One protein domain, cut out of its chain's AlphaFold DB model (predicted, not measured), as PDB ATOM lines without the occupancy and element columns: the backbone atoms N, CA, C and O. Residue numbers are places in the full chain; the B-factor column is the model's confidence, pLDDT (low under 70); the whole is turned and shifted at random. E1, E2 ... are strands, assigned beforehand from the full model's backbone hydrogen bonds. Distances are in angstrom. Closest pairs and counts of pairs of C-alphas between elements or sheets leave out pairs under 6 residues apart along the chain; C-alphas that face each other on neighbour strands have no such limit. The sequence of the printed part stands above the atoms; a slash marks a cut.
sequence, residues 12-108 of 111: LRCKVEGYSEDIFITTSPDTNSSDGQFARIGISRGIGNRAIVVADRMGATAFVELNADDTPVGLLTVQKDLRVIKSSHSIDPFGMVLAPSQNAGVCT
ATOM      1  N   LEU A  12     -40.124  18.969 -33.033       88.88
ATOM      2  CA  LEU A  12     -40.779  20.203 -33.454       88.88
ATOM      3  C   LEU A  12     -40.511  21.294 -32.422       88.88
ATOM      4  O   LEU A  12     -40.779  21.100 -31.243       88.88
ATOM      5  N   ARG A  13     -40.013  22.446 -32.870       91.44
ATOM      6  CA  ARG A  13     -39.943  23.672 -32.067       91.44
ATOM      7  C   ARG A  13     -41.071  24.592 -32.505       91.44
ATOM      8  O   ARG A  13     -41.087  25.027 -33.656       91.44
ATOM      9  N   CYS A  14     -41.998  24.869 -31.604       90.31
ATOM     10  CA  CYS A  14     -43.242  25.570 -31.869       90.31
ATOM     11  C   CYS A  14     -43.277  26.905 -31.140       90.31
ATOM     12  O   CYS A  14     -43.203  26.951 -29.914       90.31
ATOM     13  N   LYS A  15     -43.449  27.983 -31.901       92.25
ATOM     14  CA  LYS A  15     -43.704  29.311 -31.357       92.25
ATOM     15  C   LYS A  15     -45.209  29.531 -31.326       92.25
ATOM     16  O   LYS A  15     -45.832  29.624 -32.385       92.25
ATOM     17  N   VAL A  16     -45.780  29.562 -30.127       89.06
ATOM     18  CA  VAL A  16     -47.223  29.693 -29.896       89.06
ATOM     19  C   VAL A  16     -47.508  31.072 -29.314       89.06
ATOM     20  O   VAL A  16     -46.815  31.528 -28.409       89.06
ATOM     21  N   GLU A  17     -48.516  31.756 -29.842       86.94
ATOM     22  CA  GLU A  17     -48.938  33.065 -29.350       86.94
ATOM     23  C   GLU A  17     -49.330  32.989 -27.871       86.94
ATOM     24  O   GLU A  17     -49.880  31.991 -27.414       86.94
ATOM     25  N   GLY A  18     -49.024  34.021 -27.085       80.44
ATOM     26  CA  GLY A  18     -49.314  34.042 -25.645       80.44
ATOM     27  C   GLY A  18     -48.397  33.175 -24.769       80.44
ATOM     28  O   GLY A  18     -48.507  33.258 -23.549       80.44
ATOM     29  N   TYR A  19     -47.470  32.408 -25.353       77.38
ATOM     30  CA  TYR A  19     -46.381  31.754 -24.623       77.38
ATOM     31  C   TYR A  19     -45.098  32.578 -24.765       77.38
ATOM     32  O   TYR A  19     -44.753  33.035 -25.855       77.38
ATOM     33  N   SER A  20     -44.389  32.786 -23.654       80.81
ATOM     34  CA  SER A  20     -43.104  33.501 -23.639       80.81
ATOM     35  C   SER A  20     -41.950  32.659 -24.184       80.81
ATOM     36  O   SER A  20     -40.939  33.207 -24.618       80.81
ATOM     37  N   GLU A  21     -42.102  31.338 -24.153       84.00
ATOM     38  CA  GLU A  21     -41.084  30.363 -24.529       84.00
ATOM     39  C   GLU A  21     -41.576  29.482 -25.678       84.00
ATOM     40  O   GLU A  21     -42.779  29.284 -25.869       84.00
ATOM     41  N   ASP A  22     -40.629  28.940 -26.442       87.75
ATOM     42  CA  ASP A  22     -40.951  27.968 -27.476       87.75
ATOM     43  C   ASP A  22     -41.268  26.608 -26.854       87.75
ATOM     44  O   ASP A  22     -40.621  26.156 -25.910       87.75
ATOM     45  N   ILE A  23     -42.237  25.924 -27.448       88.25
ATOM     46  CA  ILE A  23     -42.666  24.594 -27.036       88.25
ATOM     47  C   ILE A  23     -41.972  23.563 -27.918       88.25
ATOM     48  O   ILE A  23     -42.041  23.626 -29.145       88.25
ATOM     49  N   PHE A  24     -41.330  22.585 -27.300       89.06
ATOM     50  CA  PHE A  24     -40.666  21.481 -27.970       89.06
ATOM     51  C   PHE A  24     -41.539  20.232 -27.901       89.06
ATOM     52  O   PHE A  24     -41.958  19.823 -26.820       89.06
ATOM     53  N   ILE A  25     -41.798  19.622 -29.057       87.94
ATOM     54  CA  ILE A  25     -42.535  18.363 -29.185       87.94
ATOM     55  C   ILE A  25     -41.569  17.302 -29.685       87.94
ATOM     56  O   ILE A  25     -41.030  17.408 -30.787       87.94
ATOM     57  N   THR A  26     -41.364  16.270 -28.878       84.81
ATOM     58  CA  THR A  26     -40.520  15.121 -29.219       84.81
ATOM     59  C   THR A  26     -41.431  13.923 -29.449       84.81
ATOM     60  O   THR A  26     -42.059  13.441 -28.512       84.81
ATOM     61  N   THR A  27     -41.568  13.506 -30.709       72.31
ATOM     62  CA  THR A  27     -42.549  12.495 -31.164       72.31
ATOM     63  C   THR A  27     -42.060  11.052 -31.047       72.31
ATOM     64  O   THR A  27     -42.874  10.133 -31.011       72.31
ATOM     65  N   SER A  28     -40.742  10.851 -30.994       63.09
ATOM     66  CA  SER A  28     -40.132   9.542 -30.772       63.09
ATOM     67  C   SER A  28     -39.979   9.309 -29.276       63.09
ATOM     68  O   SER A  28     -39.593  10.252 -28.577       63.09
ATOM     69  N   PRO A  29     -40.190   8.079 -28.781       54.34
ATOM     70  CA  PRO A  29     -39.733   7.747 -27.449       54.34
ATOM     71  C   PRO A  29     -38.233   8.012 -27.390       54.34
ATOM     72  O   PRO A  29     -37.463   7.498 -28.205       54.34
ATOM     73  N   ASP A  30     -37.839   8.888 -26.474       46.84
ATOM     74  CA  ASP A  30     -36.447   9.004 -26.087       46.84
ATOM     75  C   ASP A  30     -36.055   7.628 -25.545       46.84
ATOM     76  O   ASP A  30     -36.643   7.146 -24.577       46.84
ATOM     77  N   THR A  31     -35.114   6.947 -26.195       45.28
ATOM     78  CA  THR A  31     -34.630   5.636 -25.739       45.28
ATOM     79  C   THR A  31     -33.946   5.716 -24.369       45.28
ATOM     80  O   THR A  31     -33.630   4.682 -23.792       45.28
ATOM     81  N   ASN A  32     -33.740   6.930 -23.834       45.22
ATOM     82  CA  ASN A  32     -33.269   7.196 -22.475       45.22
ATOM     83  C   ASN A  32     -34.401   7.397 -21.446       45.22
ATOM     84  O   ASN A  32     -34.123   7.599 -20.266       45.22
ATOM     85  N   SER A  33     -35.668   7.366 -21.867       47.16
ATOM     86  CA  SER A  33     -36.840   7.514 -20.999       47.16
ATOM     87  C   SER A  33     -37.412   6.138 -20.650       47.16
ATOM     88  O   SER A  33     -37.729   5.351 -21.541       47.16
ATOM     89  N   SER A  34     -37.629   5.869 -19.358       51.31
ATOM     90  CA  SER A  34     -38.355   4.685 -18.857       51.31
ATOM     91  C   SER A  34     -39.764   4.538 -19.449       51.31
ATOM     92  O   SER A  34     -40.324   3.447 -19.462       51.31
ATOM     93  N   ASP A  35     -40.314   5.635 -19.975       54.84
ATOM     94  CA  ASP A  35     -41.694   5.754 -20.447       54.84
ATOM     95  C   ASP A  35     -41.804   5.612 -21.977       54.84
ATOM     96  O   ASP A  35     -42.640   6.284 -22.576       54.84
ATOM     97  N   GLY A  36     -40.914   4.824 -22.604       52.56
ATOM     98  CA  GLY A  36     -40.576   4.734 -24.041       52.56
ATOM     99  C   GLY A  36     -41.693   4.476 -25.075       52.56
ATOM    100  O   GLY A  36     -41.439   3.881 -26.118       52.56
ATOM    101  N   GLN A  37     -42.915   4.935 -24.823       65.88
ATOM    102  CA  GLN A  37     -44.058   4.974 -25.730       65.88
ATOM    103  C   GLN A  37     -44.687   6.377 -25.857       65.88
ATOM    104  O   GLN A  37     -45.425   6.613 -26.810       65.88
ATOM    105  N   PHE A  38     -44.408   7.312 -24.940       76.06
ATOM    106  CA  PHE A  38     -45.026   8.644 -24.947       76.06
ATOM    107  C   PHE A  38     -44.172   9.697 -25.660       76.06
ATOM    108  O   PHE A  38     -42.946   9.717 -25.531       76.06
ATOM    109  N   ALA A  39     -44.835  10.628 -26.351       84.44
ATOM    110  CA  ALA A  39     -44.206  11.868 -26.789       84.44
ATOM    111  C   ALA A  39     -43.961  12.802 -25.592       84.44
ATOM    112  O   ALA A  39     -44.571  12.649 -24.532       84.44
ATOM    113  N   ARG A  40     -43.083  13.793 -25.767       86.00
ATOM    114  CA  ARG A  40     -42.799  14.825 -24.756       86.00
ATOM    115  C   ARG A  40     -43.162  16.204 -25.286       86.00
ATOM    116  O   ARG A  40     -42.756  16.539 -26.398       86.00
ATOM    117  N   ILE A  41     -43.889  16.986 -24.489       86.88
ATOM    118  CA  ILE A  41     -44.205  18.396 -24.758       86.88
ATOM    119  C   ILE A  41     -43.674  19.240 -23.605       86.88
ATOM    120  O   ILE A  41     -44.094  19.053 -22.466       86.88
ATOM    121  N   GLY A  42     -42.783  20.186 -23.885       86.38
ATOM    122  CA  GLY A  42     -42.263  21.069 -22.844       86.38
ATOM    123  C   GLY A  42     -41.335  22.155 -23.359       86.38
ATOM    124  O   GLY A  42     -41.361  22.504 -24.535       86.38
ATOM    125  N   ILE A  43     -40.528  22.706 -22.457       83.12
ATOM    126  CA  ILE A  43     -39.655  23.863 -22.716       83.12
ATOM    127  C   ILE A  43     -38.328  23.487 -23.392       83.12
ATOM    128  O   ILE A  43     -37.557  24.353 -23.797       83.12
ATOM    129  N   SER A  44     -38.033  22.192 -23.520       83.00
ATOM    130  CA  SER A  44     -36.831  21.702 -24.191       83.00
ATOM    131  C   SER A  44     -37.025  20.287 -24.738       83.00
ATOM    132  O   SER A  44     -38.034  19.622 -24.503       83.00
ATOM    133  N   ARG A  45     -36.070  19.830 -25.550       83.00
ATOM    134  CA  ARG A  45     -36.129  18.527 -26.228       83.00
ATOM    135  C   ARG A  45     -36.165  17.390 -25.206       83.00
ATOM    136  O   ARG A  45     -35.335  17.367 -24.307       83.00
ATOM    137  N   GLY A  46     -37.107  16.458 -25.354       76.62
ATOM    138  CA  GLY A  46     -37.254  15.300 -24.460       76.62
ATOM    139  C   GLY A  46     -37.720  15.616 -23.029       76.62
ATOM    140  O   GLY A  46     -38.008  14.688 -22.277       76.62
ATOM    141  N   ILE A  47     -37.852  16.891 -22.649       80.44
ATOM    142  CA  ILE A  47     -38.214  17.317 -21.293       80.44
ATOM    143  C   ILE A  47     -39.594  17.965 -21.318       80.44
ATOM    144  O   ILE A  47     -39.837  18.927 -22.044       80.44
ATOM    145  N   GLY A  48     -40.490  17.451 -20.479       81.19
ATOM    146  CA  GLY A  48     -41.837  17.978 -20.318       81.19
ATOM    147  C   GLY A  48     -42.869  16.894 -20.031       81.19
ATOM    148  O   GLY A  48     -42.532  15.746 -19.707       81.19
ATOM    149  N   ASN A  49     -44.133  17.273 -20.172       85.19
ATOM    150  CA  ASN A  49     -45.267  16.398 -19.929       85.19
ATOM    151  C   ASN A  49     -45.328  15.284 -20.977       85.19
ATOM    152  O   ASN A  49     -44.938  15.460 -22.139       85.19
ATOM    153  N   ARG A  50     -45.799  14.113 -20.540       86.75
ATOM    154  CA  ARG A  50     -46.053  12.980 -21.434       86.75
ATOM    155  C   ARG A  50     -47.226  13.336 -22.333       86.75
ATOM    156  O   ARG A  50     -48.162  13.994 -21.890       86.75
ATOM    157  N   ALA A  51     -47.189  12.889 -23.579       84.88
ATOM    158  CA  ALA A  51     -48.297  13.071 -24.494       84.88
ATOM    159  C   ALA A  51     -48.597  11.809 -25.298       84.88
ATOM    160  O   ALA A  51     -47.692  11.154 -25.822       84.88
ATOM    161  N   ILE A  52     -49.886  11.499 -25.425       85.00
ATOM    162  CA  ILE A  52     -50.378  10.482 -26.357       85.00
ATOM    163  C   ILE A  52     -50.465  11.116 -27.740       85.00
ATOM    164  O   ILE A  52     -50.999  12.215 -27.893       85.00
ATOM    165  N   VAL A  53     -49.955  10.411 -28.746       84.19
ATOM    166  CA  VAL A  53     -49.935  10.876 -30.135       84.19
ATOM    167  C   VAL A  53     -51.047  10.196 -30.922       84.19
ATOM    168  O   VAL A  53     -51.111   8.969 -30.983       84.19
ATOM    169  N   VAL A  54     -51.894  10.991 -31.567       82.31
ATOM    170  CA  VAL A  54     -52.942  10.521 -32.477       82.31
ATOM    171  C   VAL A  54     -52.696  11.146 -33.843       82.31
ATOM    172  O   VAL A  54     -52.880  12.346 -34.037       82.31
ATOM    173  N   ALA A  55     -52.252  10.332 -34.797       81.00
ATOM    174  CA  ALA A  55     -52.047  10.770 -36.171       81.00
ATOM    175  C   ALA A  55     -53.332  10.573 -36.983       81.00
ATOM    176  O   ALA A  55     -53.866   9.466 -37.060       81.00
ATOM    177  N   ASP A  56     -53.808  11.644 -37.608       78.00
ATOM    178  CA  ASP A  56     -54.906  11.592 -38.560       78.00
ATOM    179  C   ASP A  56     -54.406  11.233 -39.970       78.00
ATOM    180  O   ASP A  56     -53.301  11.585 -40.393       78.00
ATOM    181  N   ARG A  57     -55.261  10.559 -40.742       73.31
ATOM    182  CA  ARG A  57     -54.970  10.140 -42.120       73.31
ATOM    183  C   ARG A  57     -54.793  11.321 -43.076       73.31
ATOM    184  O   ARG A  57     -54.153  11.148 -44.110       73.31
ATOM    185  N   MET A  58     -55.311  12.509 -42.751       77.25
ATOM    186  CA  MET A  58     -55.112  13.719 -43.559       77.25
ATOM    187  C   MET A  58     -53.780  14.433 -43.263       77.25
ATOM    188  O   MET A  58     -53.446  15.419 -43.926       77.25
ATOM    189  N   GLY A  59     -52.976  13.910 -42.328       74.12
ATOM    190  CA  GLY A  59     -51.628  14.399 -42.027       74.12
ATOM    191  C   GLY A  59     -51.559  15.449 -40.917       74.12
ATOM    192  O   GLY A  59     -50.529  16.108 -40.786       74.12
ATOM    193  N   ALA A  60     -52.633  15.620 -40.142       82.88
ATOM    194  CA  ALA A  60     -52.586  16.318 -38.862       82.88
ATOM    195  C   ALA A  60     -52.217  15.337 -37.738       82.88
ATOM    196  O   ALA A  60     -52.583  14.165 -37.786       82.88
ATOM    197  N   THR A  61     -51.528  15.820 -36.712       86.06
ATOM    198  CA  THR A  61     -51.172  15.038 -35.527       86.06
ATOM    199  C   THR A  61     -51.666  15.759 -34.286       86.06
ATOM    200  O   THR A  61     -51.267  16.892 -34.020       86.06
ATOM    201  N   ALA A  62     -52.530  15.099 -33.526       84.81
ATOM    202  CA  ALA A  62     -52.975  15.552 -32.222       84.81
ATOM    203  C   ALA A  62     -52.098  14.943 -31.123       84.81
ATOM    204  O   ALA A  62     -51.691  13.783 -31.189       84.81
ATOM    205  N   PHE A  63     -51.829  15.741 -30.103       86.88
ATOM    206  CA  PHE A  63     -51.061  15.389 -28.929       86.88
ATOM    207  C   PHE A  63     -51.900  15.693 -27.697       86.88
ATOM    208  O   PHE A  63     -52.250  16.850 -27.457       86.88
ATOM    209  N   VAL A  64     -52.224  14.661 -26.926       86.12
ATOM    210  CA  VAL A  64     -52.958  14.794 -25.666       86.12
ATOM    211  C   VAL A  64     -51.942  14.809 -24.537       86.12
ATOM    212  O   VAL A  64     -51.324  13.785 -24.265       86.12
ATOM    213  N   GLU A  65     -51.743  15.972 -23.930       86.81
ATOM    214  CA  GLU A  65     -50.811  16.193 -22.828       86.81
ATOM    215  C   GLU A  65     -51.394  15.628 -21.535       86.81
ATOM    216  O   GLU A  65     -52.548  15.899 -21.203       86.81
ATOM    217  N   LEU A  66     -50.595  14.836 -20.827       84.94
ATOM    218  CA  LEU A  66     -50.974  14.128 -19.617       84.94
ATOM    219  C   LEU A  66     -50.212  14.675 -18.412       84.94
ATOM    220  O   LEU A  66     -49.008  14.941 -18.488       84.94
ATOM    221  N   ASN A  67     -50.905  14.740 -17.284       82.12
ATOM    222  CA  ASN A  67     -50.303  14.920 -15.972       82.12
ATOM    223  C   ASN A  67     -49.557  13.653 -15.500       82.12
ATOM    224  O   ASN A  67     -49.521  12.603 -16.155       82.12
ATOM    225  N   ALA A  68     -48.936  13.754 -14.322       80.38
ATOM    226  CA  ALA A  68     -48.257  12.636 -13.663       80.38
ATOM    227  C   ALA A  68     -49.201  11.471 -13.305       80.38
ATOM    228  O   ALA A  68     -48.747  10.338 -13.202       80.38
ATOM    229  N   ASP A  69     -50.496  11.743 -13.149       82.62
ATOM    230  CA  ASP A  69     -51.561  10.783 -12.837       82.62
ATOM    231  C   ASP A  69     -52.289  10.247 -14.088       82.62
ATOM    232  O   ASP A  69     -53.362   9.666 -13.966       82.62
ATOM    233  N   ASP A  70     -51.728  10.462 -15.284       79.56
ATOM    234  CA  ASP A  70     -52.323  10.116 -16.587       79.56
ATOM    235  C   ASP A  70     -53.611  10.891 -16.944       79.56
ATOM    236  O   ASP A  70     -54.232  10.615 -17.974       79.56
ATOM    237  N   THR A  71     -53.989  11.914 -16.168       82.81
ATOM    238  CA  THR A  71     -55.133  12.778 -16.492       82.81
ATOM    239  C   THR A  71     -54.786  13.714 -17.662       82.81
ATOM    240  O   THR A  71     -53.764  14.407 -17.605       82.81
ATOM    241  N   PRO A  72     -55.614  13.791 -18.724       80.62
ATOM    242  CA  PRO A  72     -55.432  14.766 -19.797       80.62
ATOM    243  C   PRO A  72     -55.538  16.207 -19.286       80.62
ATOM    244  O   PRO A  72     -56.478  16.546 -18.580       80.62
ATOM    245  N   VAL A  73     -54.614  17.078 -19.680       81.88
ATOM    246  CA  VAL A  73     -54.593  18.507 -19.290       81.88
ATOM    247  C   VAL A  73     -54.371  19.461 -20.456       81.88
ATOM    248  O   VAL A  73     -54.485  20.681 -20.340       81.88
ATOM    249  N   GLY A  74     -54.051  18.928 -21.625       81.31
ATOM    250  CA  GLY A  74     -53.798  19.748 -22.791       81.31
ATOM    251  C   GLY A  74     -54.075  18.982 -24.060       81.31
ATOM    252  O   GLY A  74     -53.936  17.762 -24.121       81.31
ATOM    253  N   LEU A  75     -54.453  19.720 -25.093       86.19
ATOM    254  CA  LEU A  75     -54.506  19.191 -26.444       86.19
ATOM    255  C   LEU A  75     -53.723  20.133 -27.346       86.19
ATOM    256  O   LEU A  75     -53.979  21.334 -27.397       86.19
ATOM    257  N   LEU A  76     -52.763  19.584 -28.070       87.81
ATOM    258  CA  LEU A  76     -51.981  20.304 -29.054       87.81
ATOM    259  C   LEU A  76     -52.161  19.610 -30.395       87.81
ATOM    260  O   LEU A  76     -51.938  18.414 -30.504       87.81
ATOM    261  N   THR A  77     -52.553  20.345 -31.427       89.12
ATOM    262  CA  THR A  77     -52.706  19.793 -32.777       89.12
ATOM    263  C   THR A  77     -51.714  20.455 -33.709       89.12
ATOM    264  O   THR A  77     -51.728  21.674 -33.847       89.12
ATOM    265  N   VAL A  78     -50.873  19.656 -34.363       88.88
ATOM    266  CA  VAL A  78     -49.964  20.094 -35.426       88.88
ATOM    267  C   VAL A  78     -50.559  19.687 -36.768       88.88
ATOM    268  O   VAL A  78     -50.806  18.512 -37.021       88.88
ATOM    269  N   GLN A  79     -50.796  20.658 -37.639       89.12
ATOM    270  CA  GLN A  79     -51.273  20.433 -38.997       89.12
ATOM    271  C   GLN A  79     -50.118  20.047 -39.931       89.12
ATOM    272  O   GLN A  79     -48.938  20.227 -39.622       89.12
ATOM    273  N   LYS A  80     -50.461  19.547 -41.121       85.88
ATOM    274  CA  LYS A  80     -49.488  19.117 -42.137       85.88
ATOM    275  C   LYS A  80     -48.524  20.231 -42.566       85.88
ATOM    276  O   LYS A  80     -47.377  19.951 -42.907       85.88
ATOM    277  N   ASP A  81     -48.981  21.479 -42.551       88.00
ATOM    278  CA  ASP A  81     -48.204  22.676 -42.885       88.00
ATOM    279  C   ASP A  81     -47.436  23.262 -41.684       88.00
ATOM    280  O   ASP A  81     -46.920  24.374 -41.761       88.00
ATOM    281  N   LEU A  82     -47.336  22.503 -40.585       88.94
ATOM    282  CA  LEU A  82     -46.686  22.876 -39.326       88.94
ATOM    283  C   LEU A  82     -47.368  24.018 -38.559       88.94
ATOM    284  O   LEU A  82     -46.799  24.510 -37.583       88.94
ATOM    285  N   ARG A  83     -48.594  24.412 -38.919       90.31
ATOM    286  CA  ARG A  83     -49.420  25.227 -38.019       90.31
ATOM    287  C   ARG A  83     -49.757  24.427 -36.775       90.31
ATOM    288  O   ARG A  83     -50.068  23.240 -36.863       90.31
ATOM    289  N   VAL A  84     -49.725  25.080 -35.623       89.69
ATOM    290  CA  VAL A  84     -50.080  24.460 -34.350       89.69
ATOM    291  C   VAL A  84     -51.199  25.225 -33.675       89.69
ATOM    292  O   VAL A  84     -51.235  26.451 -33.696       89.69
ATOM    293  N   ILE A  85     -52.111  24.480 -33.067       89.50
ATOM    294  CA  ILE A  85     -53.083  25.009 -32.118       89.50
ATOM    295  C   ILE A  85     -52.805  24.304 -30.800       89.50
ATOM    296  O   ILE A  85     -52.902  23.077 -30.730       89.50
ATOM    297  N   LYS A  86     -52.438  25.063 -29.768       86.06
ATOM    298  CA  LYS A  86     -52.341  24.549 -28.403       86.06
ATOM    299  C   LYS A  86     -53.546  25.030 -27.622       86.06
ATOM    300  O   LYS A  86     -53.799  26.226 -27.522       86.06
ATOM    301  N   SER A  87     -54.269  24.068 -27.079       80.38
ATOM    302  CA  SER A  87     -55.331  24.297 -26.119       80.38
ATOM    303  C   SER A  87     -54.853  23.907 -24.729       80.38
ATOM    304  O   SER A  87     -54.335  22.803 -24.525       80.38
ATOM    305  N   SER A  88     -55.003  24.837 -23.792       70.12
ATOM    306  CA  SER A  88     -54.792  24.571 -22.372       70.12
ATOM    307  C   SER A  88     -56.154  24.285 -21.770       70.12
ATOM    308  O   SER A  88     -57.066  25.099 -21.910       70.12
ATOM    309  N   HIS A  89     -56.299  23.140 -21.117       67.19
ATOM    310  CA  HIS A  89     -57.517  22.813 -20.397       67.19
ATOM    311  C   HIS A  89     -57.140  22.585 -18.941       67.19
ATOM    312  O   HIS A  89     -56.446  21.628 -18.617       67.19
ATOM    313  N   SER A  90     -57.596  23.455 -18.044       56.69
ATOM    314  CA  SER A  90     -57.585  23.081 -16.634       56.69
ATOM    315  C   SER A  90     -58.736  22.102 -16.444       56.69
ATOM    316  O   SER A  90     -59.897  22.505 -16.509       56.69
ATOM    317  N   ILE A  91     -58.431  20.812 -16.316       58.56
ATOM    318  CA  ILE A  91     -59.432  19.820 -15.924       58.56
ATOM    319  C   ILE A  91     -59.437  19.795 -14.402       58.56
ATOM    320  O   ILE A  91     -58.414  19.516 -13.775       58.56
ATOM    321  N   ASP A  92     -60.566  20.165 -13.808       57.19
ATOM    322  CA  ASP A  92     -60.715  20.094 -12.361       57.19
ATOM    323  C   ASP A  92     -60.791  18.625 -11.880       57.19
ATOM    324  O   ASP A  92     -60.959  17.704 -12.687       57.19
ATOM    325  N   PRO A  93     -60.693  18.358 -10.564       54.69
ATOM    326  CA  PRO A  93     -60.771  16.997 -10.027       54.69
ATOM    327  C   PRO A  93     -62.093  16.257 -10.309       54.69
ATOM    328  O   PRO A  93     -62.188  15.062 -10.041       54.69
ATOM    329  N   PHE A  94     -63.119  16.948 -10.816       71.19
ATOM    330  CA  PHE A  94     -64.416  16.384 -11.187       71.19
ATOM    331  C   PHE A  94     -64.536  16.126 -12.698       71.19
ATOM    332  O   PHE A  94     -65.589  15.687 -13.160       71.19
ATOM    333  N   GLY A  95     -63.471  16.365 -13.468       60.06
ATOM    334  CA  GLY A  95     -63.452  16.169 -14.915       60.06
ATOM    335  C   GLY A  95     -64.048  17.334 -15.710       60.06
ATOM    336  O   GLY A  95     -64.293  17.187 -16.908       60.06
ATOM    337  N   MET A  96     -64.296  18.486 -15.080       61.66
ATOM    338  CA  MET A  96     -64.850  19.662 -15.751       61.66
ATOM    339  C   MET A  96     -63.740  20.498 -16.387       61.66
ATOM    340  O   MET A  96     -62.722  20.797 -15.765       61.66
ATOM    341  N   VAL A  97     -63.957  20.923 -17.635       59.00
ATOM    342  CA  VAL A  97     -63.019  21.771 -18.381       59.00
ATOM    343  C   VAL A  97     -63.224  23.235 -17.998       59.00
ATOM    344  O   VAL A  97     -64.243  23.842 -18.331       59.00
ATOM    345  N   LEU A  98     -62.236  23.826 -17.331       50.75
ATOM    346  CA  LEU A  98     -62.210  25.234 -16.950       50.75
ATOM    347  C   LEU A  98     -61.312  26.017 -17.924       50.75
ATOM    348  O   LEU A  98     -60.117  25.750 -18.039       50.75
ATOM    349  N   ALA A  99     -61.921  26.987 -18.617       51.69
ATOM    350  CA  ALA A  99     -61.307  27.974 -19.518       51.69
ATOM    351  C   ALA A  99     -60.429  27.398 -20.659       51.69
ATOM    352  O   ALA A  99     -59.206  27.350 -20.528       51.69
ATOM    353  N   PRO A 100     -61.015  27.034 -21.820       62.41
ATOM    354  CA  PRO A 100     -60.243  26.617 -22.987       62.41
ATOM    355  C   PRO A 100     -59.556  27.835 -23.620       62.41
ATOM    356  O   PRO A 100     -60.144  28.528 -24.452       62.41
ATOM    357  N   SER A 101     -58.313  28.128 -23.239       69.50
ATOM    358  CA  SER A 101     -57.482  29.030 -24.038       69.50
ATOM    359  C   SER A 101     -56.984  28.258 -25.255       69.50
ATOM    360  O   SER A 101     -56.412  27.177 -25.114       69.50
ATOM    361  N   GLN A 102     -57.251  28.778 -26.453       80.50
ATOM    362  CA  GLN A 102     -56.706  28.249 -27.701       80.50
ATOM    363  C   GLN A 102     -55.752  29.266 -28.291       80.50
ATOM    364  O   GLN A 102     -56.145  30.382 -28.629       80.50
ATOM    365  N   ASN A 103     -54.505  28.850 -28.442       86.31
ATOM    366  CA  ASN A 103     -53.448  29.707 -28.925       86.31
ATOM    367  C   ASN A 103     -52.870  29.092 -30.198       86.31
ATOM    368  O   ASN A 103     -52.515  27.909 -30.238       86.31
ATOM    369  N   ALA A 104     -52.807  29.901 -31.251       90.00
ATOM    370  CA  ALA A 104     -52.243  29.501 -32.528       90.00
ATOM    371  C   ALA A 104     -50.725  29.706 -32.535       90.00
ATOM    372  O   ALA A 104     -50.170  30.491 -31.768       90.00
ATOM    373  N   GLY A 105     -50.039  28.991 -33.413       91.69
ATOM    374  CA  GLY A 105     -48.602  29.104 -33.569       91.69
ATOM    375  C   GLY A 105     -48.088  28.408 -34.815       91.69
ATOM    376  O   GLY A 105     -48.847  27.855 -35.616       91.69
ATOM    377  N   VAL A 106     -46.766  28.401 -34.952       93.19
ATOM    378  CA  VAL A 106     -46.072  27.723 -36.050       93.19
ATOM    379  C   VAL A 106     -44.913  26.907 -35.500       93.19
ATOM    380  O   VAL A 106     -44.129  27.382 -34.677       93.19
ATOM    381  N   CYS A 107     -44.803  25.672 -35.974       90.44
ATOM    382  CA  CYS A 107     -43.708  24.774 -35.668       90.44
ATOM    383  C   CYS A 107     -42.655  24.770 -36.775       90.44
ATOM    384  O   CYS A 107     -42.931  24.957 -37.957       90.44
ATOM    385  N   THR A 108     -41.424  24.488 -36.379       90.62
ATOM    386  CA  THR A 108     -40.305  24.224 -37.276       90.62
ATOM    387  C   THR A 108     -39.723  22.865 -36.927       90.62
ATOM    388  O   THR A 108     -39.635  22.498 -35.753       90.62
TER     389      THR A 108
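Overview. This is residues 12 to 108 of the 111 residues of an uncharacterized protein of Bradyrhizobium sp. CCBAU 051011 (UniProt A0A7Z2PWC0). A small closed barrel of eight strands, wound as one meander, each strand the antiparallel neighbour of the one before, and closed where the last strand, E8, meets the first, E1. The ring is uneven: E1, E2 and E3 are short, while E7 and E8 form a long hairpin, and E1 pairs with E8 only beside residues 104 to 108. The printed part has 97 residues with no named helix and eight named strands, E1 to E8 in chain order and in the same order round the ring, all antiparallel; the class is all strand. The whole is compact, with a radius of gyration of the C-alphas of 13.0 A, and its outline is rounded, spanning 33 by 31 by 31 A.

Along the chain. The barrel begins with E1, residues 12 to 16, whose C-alpha 12 is at (-40.779, 20.203, -33.454). E2 is residues 23 to 26 and E3 residues 39 to 44. E4, residues 47 to 55, is 21.3 A long and bends by 66 degrees at residue 50. E5 is residues 61 to 66 and E6 residues 72 to 78, with C-alpha 72 at (-55.432, 14.766, -19.797). E7, residues 83 to 91, measures 24.9 A. E8, residues 97 to 108, is the longest at 29.6 A, bends by 55 degrees at residue 100 and ends with C-alpha 108 at (-40.305, 24.224, -37.276).

Arrangement. The barrel closes between E8 and E1, antiparallel at 123 degrees, with N 13 and O 108 2.9 A apart. E1 and E2 are a hairpin, with N 14 and O 23 at 2.8 A. E2 and E3 have N 24 and O 42 at 2.8 A, and E3 and E4 have N 51 and O 39 at 2.8 A. On the other side of E4 lies E5, with N 54 and O 62 at 2.8 A. E5 and E6 have N 63 and O 76 at 2.7 A. E6 and E7, at 172 degrees, have N 77 and O 85 at 2.8 A. In the hairpin of E7 and E8, N 98 and O 90 are 2.8 A apart. E1 and E5, for instance, are apart.

Size, cuts and confidence. The C-alphas of Phe 94 and Thr 108 are the two farthest apart, at 36.4 A. The printed part has no cut. The link from E2 to E3 is long; its residues 27 to 38 have C-alphas 10 to 20 A from the mean of the C-alphas. The mean pLDDT of the printed part is 77.9, and residues 28 to 37, 89 to 93 and 95 to 101 are under 70.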